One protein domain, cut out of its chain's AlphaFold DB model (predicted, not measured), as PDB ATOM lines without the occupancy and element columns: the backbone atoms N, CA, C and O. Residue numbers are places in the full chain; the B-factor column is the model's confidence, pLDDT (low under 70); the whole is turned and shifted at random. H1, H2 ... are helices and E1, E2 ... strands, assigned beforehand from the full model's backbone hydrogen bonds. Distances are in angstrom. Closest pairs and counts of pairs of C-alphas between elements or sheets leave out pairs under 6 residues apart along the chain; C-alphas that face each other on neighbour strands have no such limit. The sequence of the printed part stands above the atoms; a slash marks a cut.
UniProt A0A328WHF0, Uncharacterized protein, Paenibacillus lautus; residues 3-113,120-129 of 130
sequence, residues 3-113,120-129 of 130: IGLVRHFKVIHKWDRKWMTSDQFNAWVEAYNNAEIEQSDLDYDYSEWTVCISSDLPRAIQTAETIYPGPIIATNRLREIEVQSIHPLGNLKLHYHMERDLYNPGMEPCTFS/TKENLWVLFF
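Overview. This is residues 3 to 113 and 120 to 129 of the 130 residues of an uncharacterized protein of Paenibacillus lautus (UniProt A0A328WHF0). Little regular structure fills this rod: at one end H2 covers a small parallel sheet, E1 E4 E2 E3, with H1 and H3 beyond. Of 121 printed residues 48 form E1 H1 E2 H2 E3 H3 E4, a mixed class. The whole is loose, with radius of gyration of the C-alphas 17.1 A and spans 59, 27 and 22 A.

Arrangement. Start in E1, residues 3 to 6: N 4 is 2.9 A from O 125 in E4, residues 124 to 128. H1, residues 22 to 34, touches H2, residues 58 to 67, only at their ends, C-alphas 34 and 58 being closest, 5.8 A. H3, residues 96 to 102, has 0 of 3 O i to N i+4 pairs within hydrogen-bond range and 2 of 4 to N i+3.

Along the chain. Find C-alpha 3 at (222.140, 183.147, 195.827), E2 at 51 to 55, E3 at 72 to 75, and the end of E4, C-alpha 128, at (228.179, 186.987, 188.146).

Size, cuts and confidence. The cut leaves 19.2 A from C-alpha 113 to C-alpha 120; 46 residues are under pLDDT 70.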
ATOM      1  N   ILE A   3     221.054 182.753 196.727       81.81
ATOM      2  CA  ILE A   3     222.140 183.147 195.827       81.81
ATOM      3  C   ILE A   3     221.522 183.363 194.450       81.81
ATOM      4  O   ILE A   3     220.778 182.505 193.974       81.81
ATOM      5  N   GLY A   4     221.784 184.522 193.856       81.88
ATOM      6  CA  GLY A   4     221.413 184.851 192.486       81.88
ATOM      7  C   GLY A   4     222.627 184.690 191.585       81.88
ATOM      8  O   GLY A   4     223.722 185.101 191.959       81.88
ATOM      9  N   LEU A   5     222.438 184.090 190.414       83.69
ATOM     10  CA  LEU A   5     223.468 184.023 189.384       83.69
ATOM     11  C   LEU A   5     223.016 184.849 188.191       83.69
ATOM     12  O   LEU A   5     221.886 184.682 187.731       83.69
ATOM     13  N   VAL A   6     223.883 185.742 187.723       79.25
ATOM     14  CA  VAL A   6     223.594 186.609 186.579       79.25
ATOM     15  C   VAL A   6     224.736 186.527 185.572       79.25
ATOM     16  O   VAL A   6     225.913 186.542 185.926       79.25
ATOM     17  N   ARG A   7     224.371 186.420 184.298       81.50
ATOM     18  CA  ARG A   7     225.286 186.495 183.160       81.50
ATOM     19  C   ARG A   7     225.507 187.957 182.782       81.50
ATOM     20  O   ARG A   7     224.569 188.749 182.852       81.50
ATOM     21  N   HIS A   8     226.718 188.320 182.362       79.56
ATOM     22  CA  HIS A   8     226.956 189.663 181.830       79.56
ATOM     23  C   HIS A   8     226.074 189.929 180.598       79.56
ATOM     24  O   HIS A   8     225.742 189.012 179.843       79.56
ATOM     25  N   PHE A   9     225.714 191.185 180.358       79.62
ATOM     26  CA  PHE A   9     224.951 191.534 179.163       79.62
ATOM     27  C   PHE A   9     225.764 191.339 177.887       79.62
ATOM     28  O   PHE A   9     226.996 191.237 177.888       79.62
ATOM     29  N   LYS A  10     225.044 191.240 176.771       80.06
ATOM     30  CA  LYS A  10     225.644 191.072 175.454       80.06
ATOM     31  C   LYS A  10     226.533 192.273 175.146       80.06
ATOM     32  O   LYS A  10     226.126 193.406 175.333       80.06
ATOM     33  N   VAL A  11     227.742 192.024 174.667       79.31
ATOM     34  CA  VAL A  11     228.712 193.077 174.358       79.31
ATOM     35  C   VAL A  11     228.462 193.622 172.947       79.31
ATOM     36  O   VAL A  11     228.248 192.845 172.009       79.31
ATOM     37  N   ILE A  12     228.525 194.945 172.767       81.06
ATOM     38  CA  ILE A  12     228.429 195.624 171.465       81.06
ATOM     39  C   ILE A  12     229.789 195.538 170.761       81.06
ATOM     40  O   ILE A  12     230.484 196.525 170.532       81.06
ATOM     41  N   HIS A  13     230.189 194.323 170.400       76.44
ATOM     42  CA  HIS A  13     231.406 194.096 169.638       76.44
ATOM     43  C   HIS A  13     231.095 193.197 168.448       76.44
ATOM     44  O   HIS A  13     230.779 192.015 168.592       76.44
ATOM     45  N   LYS A  14     231.108 193.792 167.252       68.25
ATOM     46  CA  LYS A  14     230.815 193.081 166.008       68.25
ATOM     47  C   LYS A  14     232.093 192.572 165.376       68.25
ATOM     48  O   LYS A  14     233.121 193.237 165.360       68.25
ATOM     49  N   TRP A  15     231.963 191.390 164.801       67.00
ATOM     50  CA  TRP A  15     233.011 190.732 164.055       67.00
ATOM     51  C   TRP A  15     232.922 191.080 162.566       67.00
ATOM     52  O   TRP A  15     231.869 190.874 161.958       67.00
ATOM     53  N   ASP A  16     234.012 191.557 161.961       65.12
ATOM     54  CA  ASP A  16     234.050 192.013 160.563       65.12
ATOM     55  C   ASP A  16     234.946 191.164 159.628       65.12
ATOM     56  O   ASP A  16     234.840 191.291 158.405       65.12
ATOM     57  N   ARG A  17     235.793 190.249 160.139       65.88
ATOM     58  CA  ARG A  17     236.844 189.569 159.336       65.88
ATOM     59  C   ARG A  17     236.778 188.044 159.334       65.88
ATOM     60  O   ARG A  17     237.036 187.393 160.330       65.88
ATOM     61  N   LYS A  18     236.560 187.416 158.177       68.00
ATOM     62  CA  LYS A  18     236.475 185.939 158.080       68.00
ATOM     63  C   LYS A  18     237.785 185.188 158.384       68.00
ATOM     64  O   LYS A  18     237.730 183.999 158.686       68.00
ATOM     65  N   TRP A  19     238.933 185.856 158.292       76.75
ATOM     66  CA  TRP A  19     240.262 185.251 158.411       76.75
ATOM     67  C   TRP A  19     241.174 186.117 159.268       76.75
ATOM     68  O   TRP A  19     241.263 187.323 159.015       76.75
ATOM     69  N   MET A  20     241.892 185.509 160.211       77.50
ATOM     70  CA  MET A  20     242.811 186.239 161.077       77.50
ATOM     71  C   MET A  20     244.012 185.420 161.531       77.50
ATOM     72  O   MET A  20     243.967 184.193 161.560       77.50
ATOM     73  N   THR A  21     245.102 186.120 161.837       82.62
ATOM     74  CA  THR A  21     246.269 185.534 162.500       82.62
ATOM     75  C   THR A  21     246.011 185.372 163.999       82.62
ATOM     76  O   THR A  21     245.130 186.025 164.558       82.62
ATOM     77  N   SER A  22     246.826 184.550 164.659       80.31
ATOM     78  CA  SER A  22     246.833 184.403 166.127       80.31
ATOM     79  C   SER A  22     246.893 185.751 166.870       80.31
ATOM     80  O   SER A  22     246.104 185.992 167.780       80.31
ATOM     81  N   ASP A  23     247.742 186.679 166.419       81.88
ATOM     82  CA  ASP A  23     247.847 188.022 167.009       81.88
ATOM     83  C   ASP A  23     246.575 188.857 166.826       81.88
ATOM     84  O   ASP A  23     246.148 189.570 167.732       81.88
ATOM     85  N   GLN A  24     245.950 188.765 165.650       81.31
ATOM     86  CA  GLN A  24     244.693 189.456 165.363       81.31
ATOM     87  C   GLN A  24     243.542 188.895 166.203       81.31
ATOM     88  O   GLN A  24     242.679 189.665 166.618       81.31
ATOM     89  N   PHE A  25     243.553 187.590 166.480       82.00
ATOM     90  CA  PHE A  25     242.607 186.952 167.389       82.00
ATOM     91  C   PHE A  25     242.794 187.435 168.822       82.00
ATOM     92  O   PHE A  25     241.838 187.888 169.441       82.00
ATOM     93  N   ASN A  26     244.027 187.424 169.333       82.06
ATOM     94  CA  ASN A  26     244.311 187.892 170.689       82.06
ATOM     95  C   ASN A  26     243.921 189.371 170.855       82.06
ATOM     96  O   ASN A  26     243.243 189.728 171.813       82.06
ATOM     97  N   ALA A  27     244.260 190.225 169.881       83.62
ATOM     98  CA  ALA A  27     243.851 191.629 169.888       83.62
ATOM     99  C   ALA A  27     242.324 191.799 169.845       83.62
ATOM    100  O   ALA A  27     241.780 192.706 170.476       83.62
ATOM    101  N   TRP A  28     241.624 190.926 169.119       83.38
ATOM    102  CA  TRP A  28     240.168 190.914 169.104       83.38
ATOM    103  C   TRP A  28     239.579 190.487 170.454       83.38
ATOM    104  O   TRP A  28     238.648 191.133 170.925       83.38
ATOM    105  N   VAL A  29     240.126 189.456 171.105       81.00
ATOM    106  CA  VAL A  29     239.678 189.027 172.442       81.00
ATOM    107  C   VAL A  29     239.859 190.153 173.458       81.00
ATOM    108  O   VAL A  29     238.945 190.435 174.232       81.00
ATOM    109  N   GLU A  30     240.995 190.849 173.421       83.69
ATOM    110  CA  GLU A  30     241.235 192.022 174.265       83.69
ATOM    111  C   GLU A  30     240.214 193.136 173.997       83.69
ATOM    112  O   GLU A  30     239.643 193.703 174.931       83.69
ATOM    113  N   ALA A  31     239.922 193.425 172.727       83.06
ATOM    114  CA  ALA A  31     238.905 194.408 172.364       83.06
ATOM    115  C   ALA A  31     237.501 193.986 172.831       83.06
ATOM    116  O   ALA A  31     236.748 194.817 173.333       83.06
ATOM    117  N   TYR A  32     237.162 192.699 172.724       82.31
ATOM    118  CA  TYR A  32     235.901 192.140 173.203       82.31
ATOM    119  C   TYR A  32     235.770 192.239 174.729       82.31
ATOM    120  O   TYR A  32     234.719 192.633 175.234       82.31
ATOM    121  N   ASN A  33     236.833 191.928 175.476       81.44
ATOM    122  CA  ASN A  33     236.839 191.998 176.938       81.44
ATOM    123  C   ASN A  33     236.607 193.420 177.469       81.44
ATOM    124  O   ASN A  33     236.022 193.574 178.544       81.44
ATOM    125  N   ASN A  34     237.042 194.428 176.710       83.56
ATOM    126  CA  ASN A  34     236.936 195.846 177.052       83.56
ATOM    127  C   ASN A  34     235.738 196.561 176.405       83.56
ATOM    128  O   ASN A  34     235.528 197.744 176.668       83.56
ATOM    129  N   ALA A  35     234.976 195.888 175.545       83.56
ATOM    130  CA  ALA A  35     233.869 196.517 174.840       83.56
ATOM    131  C   ALA A  35     232.651 196.744 175.752       83.56
ATOM    132  O   ALA A  35     232.428 196.041 176.738       83.56
ATOM    133  N   GLU A  36     231.863 197.756 175.394       82.44
ATOM    134  CA  GLU A  36     230.661 198.163 176.121       82.44
ATOM    135  C   GLU A  36     229.538 197.131 175.999       82.44
ATOM    136  O   GLU A  36     229.416 196.417 174.995       82.44
ATOM    137  N   ILE A  37     228.687 197.066 177.021       81.69
ATOM    138  CA  ILE A  37     227.511 196.199 177.025       81.69
ATOM    139  C   ILE A  37     226.293 196.858 176.363       81.69
ATOM    140  O   ILE A  37     226.052 198.055 176.477       81.69
ATOM    141  N   GLU A  38     225.491 196.040 175.690       78.94
ATOM    142  CA  GLU A  38     224.148 196.368 175.231       78.94
ATOM    143  C   GLU A  38     223.247 196.420 176.468       78.94
ATOM    144  O   GLU A  38     222.995 195.397 177.110       78.94
ATOM    145  N   GLN A  39     222.815 197.626 176.841       70.62
ATOM    146  CA  GLN A  39     221.899 197.811 177.961       70.62
ATOM    147  C   GLN A  39     220.575 197.116 177.640       70.62
ATOM    148  O   GLN A  39     219.953 197.384 176.613       70.62
ATOM    149  N   SER A  40     220.166 196.206 178.518       67.31
ATOM    150  CA  SER A  40     218.846 195.592 178.478       67.31
ATOM    151  C   SER A  40     218.048 196.121 179.652       67.31
ATOM    152  O   SER A  40     218.522 196.062 180.789       67.31
ATOM    153  N   ASP A  41     216.819 196.555 179.390       62.62
ATOM    154  CA  ASP A  41     215.856 196.803 180.452       62.62
ATOM    155  C   ASP A  41     215.563 195.464 181.136       62.62
ATOM    156  O   ASP A  41     215.092 194.510 180.509       62.62
ATOM    157  N   LEU A  42     215.928 195.356 182.412       65.06
ATOM    158  CA  LEU A  42     215.541 194.230 183.246       65.06
ATOM    159  C   LEU A  42     214.366 194.658 184.118       65.06
ATOM    160  O   LEU A  42     214.505 195.527 184.971       65.06
ATOM    161  N   ASP A  43     213.242 193.962 183.979       62.31
ATOM    162  CA  ASP A  43     212.044 194.122 184.820       62.31
ATOM    163  C   ASP A  43     212.213 193.533 186.242       62.31
ATOM    164  O   ASP A  43     211.241 193.173 186.911       62.31
ATOM    165  N   TYR A  44     213.451 193.366 186.719       67.38
ATOM    166  CA  TYR A  44     213.733 192.726 187.999       67.38
ATOM    167  C   TYR A  44     214.274 193.720 189.019       67.38
ATOM    168  O   TYR A  44     215.313 194.342 188.816       67.38
ATOM    169  N   ASP A  45     213.587 193.816 190.155       67.88
ATOM    170  CA  ASP A  45     214.048 194.614 191.282       67.88
ATOM    171  C   ASP A  45     215.121 193.852 192.076       67.88
ATOM    172  O   ASP A  45     214.852 192.832 192.721       67.88
ATOM    173  N   TYR A  46     216.355 194.354 192.024       71.81
ATOM    174  CA  TYR A  46     217.484 193.825 192.786       71.81
ATOM    175  C   TYR A  46     217.676 194.525 194.147       71.81
ATOM    176  O   TYR A  46     218.688 194.301 194.817       71.81
ATOM    177  N   SER A  47     216.709 195.327 194.604       71.00
ATOM    178  CA  SER A  47     216.762 196.027 195.896       71.00
ATOM    179  C   SER A  47     216.830 195.094 197.115       71.00
ATOM    180  O   SER A  47     217.356 195.481 198.158       71.00
ATOM    181  N   GLU A  48     216.353 193.846 197.000       77.19
ATOM    182  CA  GLU A  48     216.411 192.857 198.088       77.19
ATOM    183  C   GLU A  48     217.828 192.296 198.339       77.19
ATOM    184  O   GLU A  48     218.057 191.648 199.366       77.19
ATOM    185  N   TRP A  49     218.780 192.495 197.416       81.25
ATOM    186  CA  TRP A  49     220.127 191.929 197.529       81.25
ATOM    187  C   TRP A  49     221.054 192.825 198.351       81.25
ATOM    188  O   TRP A  49     221.096 194.042 198.195       81.25
ATOM    189  N   THR A  50     221.850 192.219 199.229       82.56
ATOM    190  CA  THR A  50     222.720 192.959 200.157       82.56
ATOM    191  C   THR A  50     224.186 192.958 199.745       82.56
ATOM    192  O   THR A  50     224.940 193.795 200.228       82.56
ATOM    193  N   VAL A  51     224.602 192.006 198.901       84.25
ATOM    194  CA  VAL A  51     225.979 191.917 198.405       84.25
ATOM    195  C   VAL A  51     226.000 191.488 196.938       84.25
ATOM    196  O   VAL A  51     225.348 190.511 196.559       84.25
ATOM    197  N   CYS A  52     226.807 192.179 196.133       86.94
ATOM    198  CA  CYS A  52     227.110 191.822 194.753       86.94
ATOM    199  C   CYS A  52     228.602 191.501 194.616       86.94
ATOM    200  O   CYS A  52     229.450 192.318 194.978       86.94
ATOM    201  N   ILE A  53     228.922 190.314 194.099       89.00
ATOM    202  CA  ILE A  53     230.280 189.943 193.703       89.00
ATOM    203  C   ILE A  53     230.297 189.784 192.184       89.00
ATOM    204  O   ILE A  53     229.514 189.016 191.619       89.00
ATOM    205  N   SER A  54     231.226 190.476 191.534       88.94
ATOM    206  CA  SER A  54     231.429 190.387 190.091       88.94
ATOM    207  C   SER A  54     232.851 189.953 189.759       88.94
ATOM    208  O   SER A  54     233.761 190.059 190.589       88.94
ATOM    209  N   SER A  55     233.051 189.452 188.539       87.12
ATOM    210  CA  SER A  55     234.410 189.370 188.013       87.12
ATOM    211  C   SER A  55     234.944 190.781 187.783       87.12
ATOM    212  O   SER A  55     234.192 191.736 187.611       87.12
ATOM    213  N   ASP A  56     236.256 190.925 187.794       88.25
ATOM    214  CA  ASP A  56     236.941 192.185 187.499       88.25
ATOM    215  C   ASP A  56     237.024 192.496 185.991       88.25
ATOM    216  O   ASP A  56     237.762 193.390 185.582       88.25
ATOM    217  N   LEU A  57     236.265 191.778 185.154       85.69
ATOM    218  CA  LEU A  57     236.154 192.065 183.727       85.69
ATOM    219  C   LEU A  57     235.180 193.234 183.490       85.69
ATOM    220  O   LEU A  57     234.076 193.212 184.046       85.69
ATOM    221  N   PRO A  58     235.511 194.204 182.611       87.50
ATOM    222  CA  PRO A  58     234.690 195.397 182.379       87.50
ATOM    223  C   PRO A  58     233.216 195.099 182.087       87.50
ATOM    224  O   PRO A  58     232.336 195.676 182.719       87.50
ATOM    225  N   ARG A  59     232.928 194.125 181.214       84.50
ATOM    226  CA  ARG A  59     231.551 193.709 180.882       84.50
ATOM    227  C   ARG A  59     230.740 193.224 182.091       84.50
ATOM    228  O   ARG A  59     229.531 193.444 182.166       84.50
ATOM    229  N   ALA A  60     231.392 192.555 183.041       85.56
ATOM    230  CA  ALA A  60     230.743 192.017 184.232       85.56
ATOM    231  C   ALA A  60     230.537 193.104 185.291       85.56
ATOM    232  O   ALA A  60     229.500 193.118 185.954       85.56
ATOM    233  N   ILE A  61     231.488 194.033 185.421       88.25
ATOM    234  CA  ILE A  61     231.351 195.214 186.280       88.25
ATOM    235  C   ILE A  61     230.209 196.098 185.774       88.25
ATOM    236  O   ILE A  61     229.285 196.354 186.535       88.25
ATOM    237  N   GLN A  62     230.201 196.462 184.488       87.31
ATOM    238  CA  GLN A  62     229.149 197.301 183.900       87.31
ATOM    239  C   GLN A  62     227.755 196.679 184.073       87.31
ATOM    240  O   GLN A  62     226.786 197.375 184.376       87.31
ATOM    241  N   THR A  63     227.641 195.353 183.928       85.38
ATOM    242  CA  THR A  63     226.361 194.668 184.163       85.38
ATOM    243  C   THR A  63     225.966 194.748 185.637       85.38
ATOM    244  O   THR A  63     224.819 195.061 185.948       85.38
ATOM    245  N   ALA A  64     226.907 194.508 186.555       87.75
ATOM    246  CA  ALA A  64     226.662 194.615 187.988       87.75
ATOM    247  C   ALA A  64     226.250 196.039 188.397       87.75
ATOM    248  O   ALA A  64     225.297 196.180 189.152       87.75
ATOM    249  N   GLU A  65     226.895 197.074 187.856       87.69
ATOM    250  CA  GLU A  65     226.550 198.486 188.088       87.69
ATOM    251  C   GLU A  65     225.163 198.841 187.549       87.69
ATOM    252  O   GLU A  65     224.446 199.631 188.157       87.69
ATOM    253  N   THR A  66     224.763 198.233 186.430       85.38
ATOM    254  CA  THR A  66     223.447 198.477 185.827       85.38
ATOM    255  C   THR A  66     222.318 197.887 186.674       85.38
ATOM    256  O   THR A  66     221.249 198.484 186.769       85.38
ATOM    257  N   ILE A  67     222.533 196.718 187.287       84.12
ATOM    258  CA  ILE A  67     221.464 196.001 187.996       84.12
ATOM    259  C   ILE A  67     221.481 196.204 189.511       84.12
ATOM    260  O   ILE A  67     220.445 196.055 190.153       84.12
ATOM    261  N   TYR A  68     222.647 196.474 190.103       85.69
ATOM    262  CA  TYR A  68     222.831 196.487 191.547       85.69
ATOM    263  C   TYR A  68     223.152 197.901 192.041       85.69
ATOM    264  O   TYR A  68     224.213 198.431 191.722       85.69
ATOM    265  N   PRO A  69     222.293 198.506 192.880       82.31
ATOM    266  CA  PRO A  69     222.478 199.889 193.323       82.31
ATOM    267  C   PRO A  69     223.561 200.066 194.406       82.31
ATOM    268  O   PRO A  69     223.851 201.192 194.804       82.31
ATOM    269  N   GLY A  70     224.107 198.974 194.950       85.12
ATOM    270  CA  GLY A  70     225.057 198.990 196.063       85.12
ATOM    271  C   GLY A  70     226.521 198.772 195.651       85.12
ATOM    272  O   GLY A  70     226.846 198.707 194.467       85.12
ATOM    273  N   PRO A  71     227.434 198.618 196.630       86.62
ATOM    274  CA  PRO A  71     228.848 198.382 196.358       86.62
ATOM    275  C   PRO A  71     229.094 196.992 195.753       86.62
ATOM    276  O   PRO A  71     228.586 195.981 196.243       86.62
ATOM    277  N   ILE A  72     229.928 196.940 194.714       89.88
ATOM    278  CA  ILE A  72     230.288 195.706 194.007       89.88
ATOM    279  C   ILE A  72     231.675 195.252 194.453       89.88
ATOM    280  O   ILE A  72     232.637 196.019 194.436       89.88
ATOM    281  N   ILE A  73     231.792 193.980 194.824       91.50
ATOM    282  CA  ILE A  73     233.069 193.346 195.145       91.50
ATOM    283  C   ILE A  73     233.600 192.690 193.867       91.50
ATOM    284  O   ILE A  73     233.144 191.616 193.480       91.50
ATOM    285  N   ALA A  74     234.553 193.337 193.198       89.69
ATOM    286  CA  ALA A  74     235.214 192.772 192.024       89.69
ATOM    287  C   ALA A  74     236.311 191.772 192.433       89.69
ATOM    288  O   ALA A  74     237.098 192.030 193.346       89.69
ATOM    289  N   THR A  75     236.386 190.623 191.759       87.69
ATOM    290  CA  THR A  75     237.434 189.625 192.008       87.69
ATOM    291  C   THR A  75     237.823 188.854 190.749       87.69
ATOM    292  O   THR A  75     236.978 188.426 189.967       87.69
ATOM    293  N   ASN A  76     239.118 188.580 190.594       87.19
ATOM    294  CA  ASN A  76     239.632 187.757 189.499       87.19
ATOM    295  C   ASN A  76     239.228 186.272 189.597       87.19
ATOM    296  O   ASN A  76     239.330 185.534 188.621       87.19
ATOM    297  N   ARG A  77     238.746 185.815 190.761       85.44
ATOM    298  CA  ARG A  77     238.368 184.408 190.995       85.44
ATOM    299  C   ARG A  77     237.089 184.002 190.264       85.44
ATOM    300  O   ARG A  77     236.818 182.811 190.155       85.44
ATOM    301  N   LEU A  78     236.313 184.984 189.800       82.81
ATOM    302  CA  LEU A  78     235.098 184.779 189.013       82.81
ATOM    303  C   LEU A  78     235.324 185.022 187.510       82.81
ATOM    304  O   LEU A  78     234.357 185.077 186.751       82.81
ATOM    305  N   ARG A  79     236.578 185.218 187.066       81.38
ATOM    306  CA  ARG A  79     236.877 185.391 185.640       81.38
ATOM    307  C   ARG A  79     236.491 184.139 184.862       81.38
ATOM    308  O   ARG A  79     236.711 183.009 185.297       81.38
ATOM    309  N   GLU A  80     235.931 184.374 183.686       73.69
ATOM    310  CA  GLU A  80     235.725 183.337 182.685       73.69
ATOM    311  C   GLU A  80     237.082 182.807 182.193       73.69
ATOM    312  O   GLU A  80     238.095 183.500 182.302       73.69
ATOM    313  N   ILE A  81     237.117 181.577 181.671       76.50
ATOM    314  CA  ILE A  81     238.355 181.002 181.127       76.50
ATOM    315  C   ILE A  81     238.822 181.884 179.968       76.50
ATOM    316  O   ILE A  81     238.080 182.080 179.004       76.50
ATOM    317  N   GLU A  82     240.042 182.407 180.077       71.62
ATOM    318  CA  GLU A  82     240.634 183.248 179.042       71.62
ATOM    319  C   GLU A  82     240.736 182.467 177.731       71.62
ATOM    320  O   GLU A  82     241.284 181.362 177.668       71.62
ATOM    321  N   VAL A  83     240.175 183.053 176.676       71.25
ATOM    322  CA  VAL A  83     240.258 182.512 175.326       71.25
ATOM    323  C   VAL A  83     241.472 183.145 174.669       71.25
ATOM    324  O   VAL A  83     241.547 184.358 174.534       71.25
ATOM    325  N   GLN A  84     242.426 182.327 174.253       71.44
ATOM    326  CA  GLN A  84     243.622 182.785 173.553       71.44
ATOM    327  C   GLN A  84     243.921 181.855 172.387       71.44
ATOM    328  O   GLN A  84     243.516 180.688 172.383       71.44
ATOM    329  N   SER A  85     244.633 182.374 171.393       70.88
ATOM    330  CA  SER A  85     245.066 181.566 170.256       70.88
ATOM    331  C   SER A  85     246.014 180.441 170.693       70.88
ATOM    332  O   SER A  85     246.887 180.608 171.548       70.88
ATOM    333  N   ILE A  86     245.834 179.264 170.089       63.16
ATOM    334  CA  ILE A  86     246.635 178.071 170.373       63.16
ATOM    335  C   ILE A  86     247.951 178.197 169.594       63.16
ATOM    336  O   ILE A  86     248.027 177.832 168.425       63.16
ATOM    337  N   HIS A  87     248.976 178.732 170.259       61.44
ATOM    338  CA  HIS A  87     250.319 179.024 169.738       61.44
ATOM    339  C   HIS A  87     250.394 180.122 168.654       61.44
ATOM    340  O   HIS A  87     249.511 180.241 167.803       61.44
ATOM    341  N   PRO A  88     251.487 180.914 168.626       60.88
ATOM    342  CA  PRO A  88     251.721 181.878 167.562       60.88
ATOM    343  C   PRO A  88     252.012 181.128 166.257       60.88
ATOM    344  O   PRO A  88     253.154 180.824 165.925       60.88
ATOM    345  N   LEU A  89     250.964 180.850 165.481       62.16
ATOM    346  CA  LEU A  89     251.041 180.293 164.122       62.16
ATOM    347  C   LEU A  89     251.616 181.307 163.103       62.16
ATOM    348  O   LEU A  89     251.536 181.109 161.888       62.16
ATOM    349  N   GLY A  90     252.189 182.412 163.591       69.00
ATOM    350  CA  GLY A  90     252.747 183.497 162.800       69.00
ATOM    351  C   GLY A  90     251.711 184.082 161.842       69.00
ATOM    352  O   GLY A  90     250.601 184.438 162.232       69.00
ATOM    353  N   ASN A  91     252.074 184.141 160.559       69.81
ATOM    354  CA  ASN A  91     251.249 184.722 159.499       69.81
ATOM    355  C   ASN A  91     250.157 183.782 158.964       69.81
ATOM    356  O   ASN A  91     249.445 184.157 158.026       69.81
ATOM    357  N   LEU A  92     250.028 182.567 159.507       76.06
ATOM    358  CA  LEU A  92     248.958 181.667 159.102       76.06
ATOM    359  C   LEU A  92     247.622 182.261 159.548       76.06
ATOM    360  O   LEU A  92     247.375 182.470 160.736       76.06
ATOM    361  N   LYS A  93     246.764 182.542 158.571       74.62
ATOM    362  CA  LYS A  93     245.409 183.008 158.832       74.62
ATOM    363  C   LYS A  93     244.501 181.800 158.972       74.62
ATOM    364  O   LYS A  93     244.411 180.995 158.047       74.62
ATOM    365  N   LEU A  94     243.807 181.705 160.095       70.12
ATOM    366  CA  LEU A  94     242.762 180.716 160.300       70.12
ATOM    367  C   LEU A  94     241.401 181.339 160.009       70.12
ATOM    368  O   LEU A  94     241.185 182.543 160.173       70.12
ATOM    369  N   HIS A  95     240.496 180.506 159.507       68.56
ATOM    370  CA  HIS A  95     239.116 180.902 159.299       68.56
ATOM    371  C   HIS A  95     238.391 180.901 160.643       68.56
ATOM    372  O   HIS A  95     238.413 179.898 161.356       68.56
ATOM    373  N   TYR A  96     237.680 181.987 160.939       60.25
ATOM    374  CA  TYR A  96     237.014 182.221 162.225       60.25
ATOM    375  C   TYR A  96     236.051 181.098 162.663       60.25
ATOM    376  O   TYR A  96     235.805 180.896 163.847       60.25
ATOM    377  N   HIS A  97     235.503 180.319 161.721       53.47
ATOM    378  CA  HIS A  97     234.610 179.211 162.073       53.47
ATOM    379  C   HIS A  97     235.297 178.048 162.809       53.47
ATOM    380  O   HIS A  97     234.591 177.289 163.464       53.47
ATOM    381  N   MET A  98     236.627 177.903 162.732       46.31
ATOM    382  CA  MET A  98     237.352 176.881 163.506       46.31
ATOM    383  C   MET A  98     237.455 177.212 165.002       46.31
ATOM    384  O   MET A  98     237.711 176.319 165.798       46.31
ATOM    385  N   GLU A  99     237.205 178.461 165.396       49.03
ATOM    386  CA  GLU A  99     237.266 178.928 166.792       49.03
ATOM    387  C   GLU A  99     235.856 179.082 167.406       49.03
ATOM    388  O   GLU A  99     235.683 179.590 168.514       49.03
ATOM    389  N   ARG A 100     234.813 178.649 166.680       40.44
ATOM    390  CA  ARG A 100     233.410 179.044 166.895       40.44
ATOM    391  C   ARG A 100     232.579 178.130 167.800       40.44
ATOM    392  O   ARG A 100     231.354 178.223 167.758       40.44
ATOM    393  N   ASP A 101     233.204 177.327 168.652       40.50
ATOM    394  CA  ASP A 101     232.478 176.512 169.643       40.50
ATOM    395  C   ASP A 101     232.153 177.270 170.950       40.50
ATOM    396  O   ASP A 101     231.556 176.712 171.869       40.50
ATOM    397  N   LEU A 102     232.473 178.570 171.034       42.19
ATOM    398  CA  LEU A 102     232.237 179.393 172.232       42.19
ATOM    399  C   LEU A 102     231.089 180.410 172.106       42.19
ATOM    400  O   LEU A 102     230.705 181.021 173.103       42.19
ATOM    401  N   TYR A 103     230.495 180.581 170.918       41.06
ATOM    402  CA  TYR A 103     229.461 181.593 170.671       41.06
ATOM    403  C   TYR A 103     228.192 180.969 170.080       41.06
ATOM    404  O   TYR A 103     228.034 180.857 168.862       41.06
ATOM    405  N   ASN A 104     227.266 180.571 170.959       36.97
ATOM    406  CA  ASN A 104     225.901 180.218 170.580       36.97
ATOM    407  C   ASN A 104     224.969 181.418 170.865       36.97
ATOM    408  O   ASN A 104     224.668 181.672 172.031       36.97
ATOM    409  N   PRO A 105     224.509 182.168 169.844       35.22
ATOM    410  CA  PRO A 105     223.618 183.321 170.015       35.22
ATOM    411  C   PRO A 105     222.151 182.940 170.306       35.22
ATOM    412  O   PRO A 105     221.281 183.803 170.267       35.22
ATOM    413  N   GLY A 106     221.858 181.661 170.558       29.38
ATOM    414  CA  GLY A 106     220.500 181.123 170.678       29.38
ATOM    415  C   GLY A 106     220.022 180.809 172.097       29.38
ATOM    416  O   GLY A 106     219.342 179.802 172.264       29.38
ATOM    417  N   MET A 107     220.366 181.599 173.118       33.41
ATOM    418  CA  MET A 107     219.719 181.465 174.432       33.41
ATOM    419  C   MET A 107     218.964 182.739 174.790       33.41
ATOM    420  O   MET A 107     219.562 183.796 174.977       33.41
ATOM    421  N   GLU A 108     217.644 182.599 174.885       28.12
ATOM    422  CA  GLU A 108     216.754 183.557 175.535       28.12
ATOM    423  C   GLU A 108     217.272 183.927 176.938       28.12
ATOM    424  O   GLU A 108     217.958 183.106 177.567       28.12
ATOM    425  N   PRO A 109     216.968 185.140 177.447       32.25
ATOM    426  CA  PRO A 109     217.365 185.552 178.788       32.25
ATOM    427  C   PRO A 109     216.957 184.476 179.796       32.25
ATOM    428  O   PRO A 109     215.797 184.070 179.867       32.25
ATOM    429  N   CYS A 110     217.947 183.962 180.528       34.47
ATOM    430  CA  CYS A 110     217.772 182.826 181.418       34.47
ATOM    431  C   CYS A 110     216.608 183.073 182.384       34.47
ATOM    432  O   CYS A 110     216.591 184.047 183.137       34.47
ATOM    433  N   THR A 111     215.640 182.159 182.384       32.16
ATOM    434  CA  THR A 111     214.541 182.161 183.342       32.16
ATOM    435  C   THR A 111     215.096 181.949 184.752       32.16
ATOM    436  O   THR A 111     215.696 180.926 185.079       32.16
ATOM    437  N   PHE A 112     214.915 182.960 185.602       39.28
ATOM    438  CA  PHE A 112     215.332 182.961 187.002       39.28
ATOM    439  C   PHE A 112     214.645 181.819 187.773       39.28
ATOM    440  O   PHE A 112     213.433 181.842 188.010       39.28
ATOM    441  N   SER A 113     215.417 180.807 188.179       33.75
ATOM    442  CA  SER A 113     214.903 179.663 188.938       33.75
ATOM    443  C   SER A 113     214.625 180.058 190.393       33.75
ATOM    444  O   SER A 113     215.525 180.165 191.228       33.75
ATOM    445  N   THR A 120     214.510 182.860 206.774       38.53
ATOM    446  CA  THR A 120     215.411 183.512 207.752       38.53
ATOM    447  C   THR A 120     216.179 184.620 207.025       38.53
ATOM    448  O   THR A 120     216.688 184.424 205.917       38.53
ATOM    449  N   LYS A 121     216.183 185.817 207.623       42.88
ATOM    450  CA  LYS A 121     216.853 187.031 207.142       42.88
ATOM    451  C   LYS A 121     218.364 186.859 207.257       42.88
ATOM    452  O   LYS A 121     218.932 187.324 208.224       42.88
ATOM    453  N   GLU A 122     219.004 186.176 206.321       46.31
ATOM    454  CA  GLU A 122     220.465 186.160 206.254       46.31
ATOM    455  C   GLU A 122     220.921 185.704 204.861       46.31
ATOM    456  O   GLU A 122     220.561 184.623 204.372       46.31
ATOM    457  N   ASN A 123     221.731 186.575 204.254       40.97
ATOM    458  CA  ASN A 123     222.615 186.356 203.110       40.97
ATOM    459  C   ASN A 123     221.924 186.223 201.741       40.97
ATOM    460  O   ASN A 123     221.489 185.137 201.338       40.97
ATOM    461  N   LEU A 124     221.870 187.350 201.017       48.91
ATOM    462  CA  LEU A 124     221.579 187.434 199.586       48.91
ATOM    463  C   LEU A 124     222.856 187.862 198.840       48.91
ATOM    464  O   LEU A 124     223.266 189.017 198.944       48.91
ATOM    465  N   TRP A 125     223.471 186.927 198.111       50.28
ATOM    466  CA  TRP A 125     224.650 187.168 197.268       50.28
ATOM    467  C   TRP A 125     224.255 187.080 195.794       50.28
ATOM    468  O   TRP A 125     223.673 186.073 195.389       50.28
ATOM    469  N   VAL A 126     224.592 188.089 194.992       53.91
ATOM    470  CA  VAL A 126     224.572 187.979 193.527       53.91
ATOM    471  C   VAL A 126     225.986 187.671 193.059       53.91
ATOM    472  O   VAL A 126     226.918 188.400 193.387       53.91
ATOM    473  N   LEU A 127     226.144 186.566 192.341       51.69
ATOM    474  CA  LEU A 127     227.403 186.109 191.766       51.69
ATOM    475  C   LEU A 127     227.277 186.166 190.246       51.69
ATOM    476  O   LEU A 127     226.413 185.511 189.662       51.69
ATOM    477  N   PHE A 128     228.138 186.942 189.601       53.25
ATOM    478  CA  PHE A 128     228.179 186.987 188.146       53.25
ATOM    479  C   PHE A 128     229.089 185.895 187.589       53.25
ATOM    480  O   PHE A 128     230.277 185.865 187.905       53.25
ATOM    481  N   PHE A 129     228.540 185.006 186.757       43.09
ATOM    482  CA  PHE A 129     229.318 183.987 186.054       43.09
ATOM    483  C   PHE A 129     228.694 183.636 184.707       43.09
ATOM    484  O   PHE A 129     227.514 183.290 184.660       43.09
TER     485      PHE A 129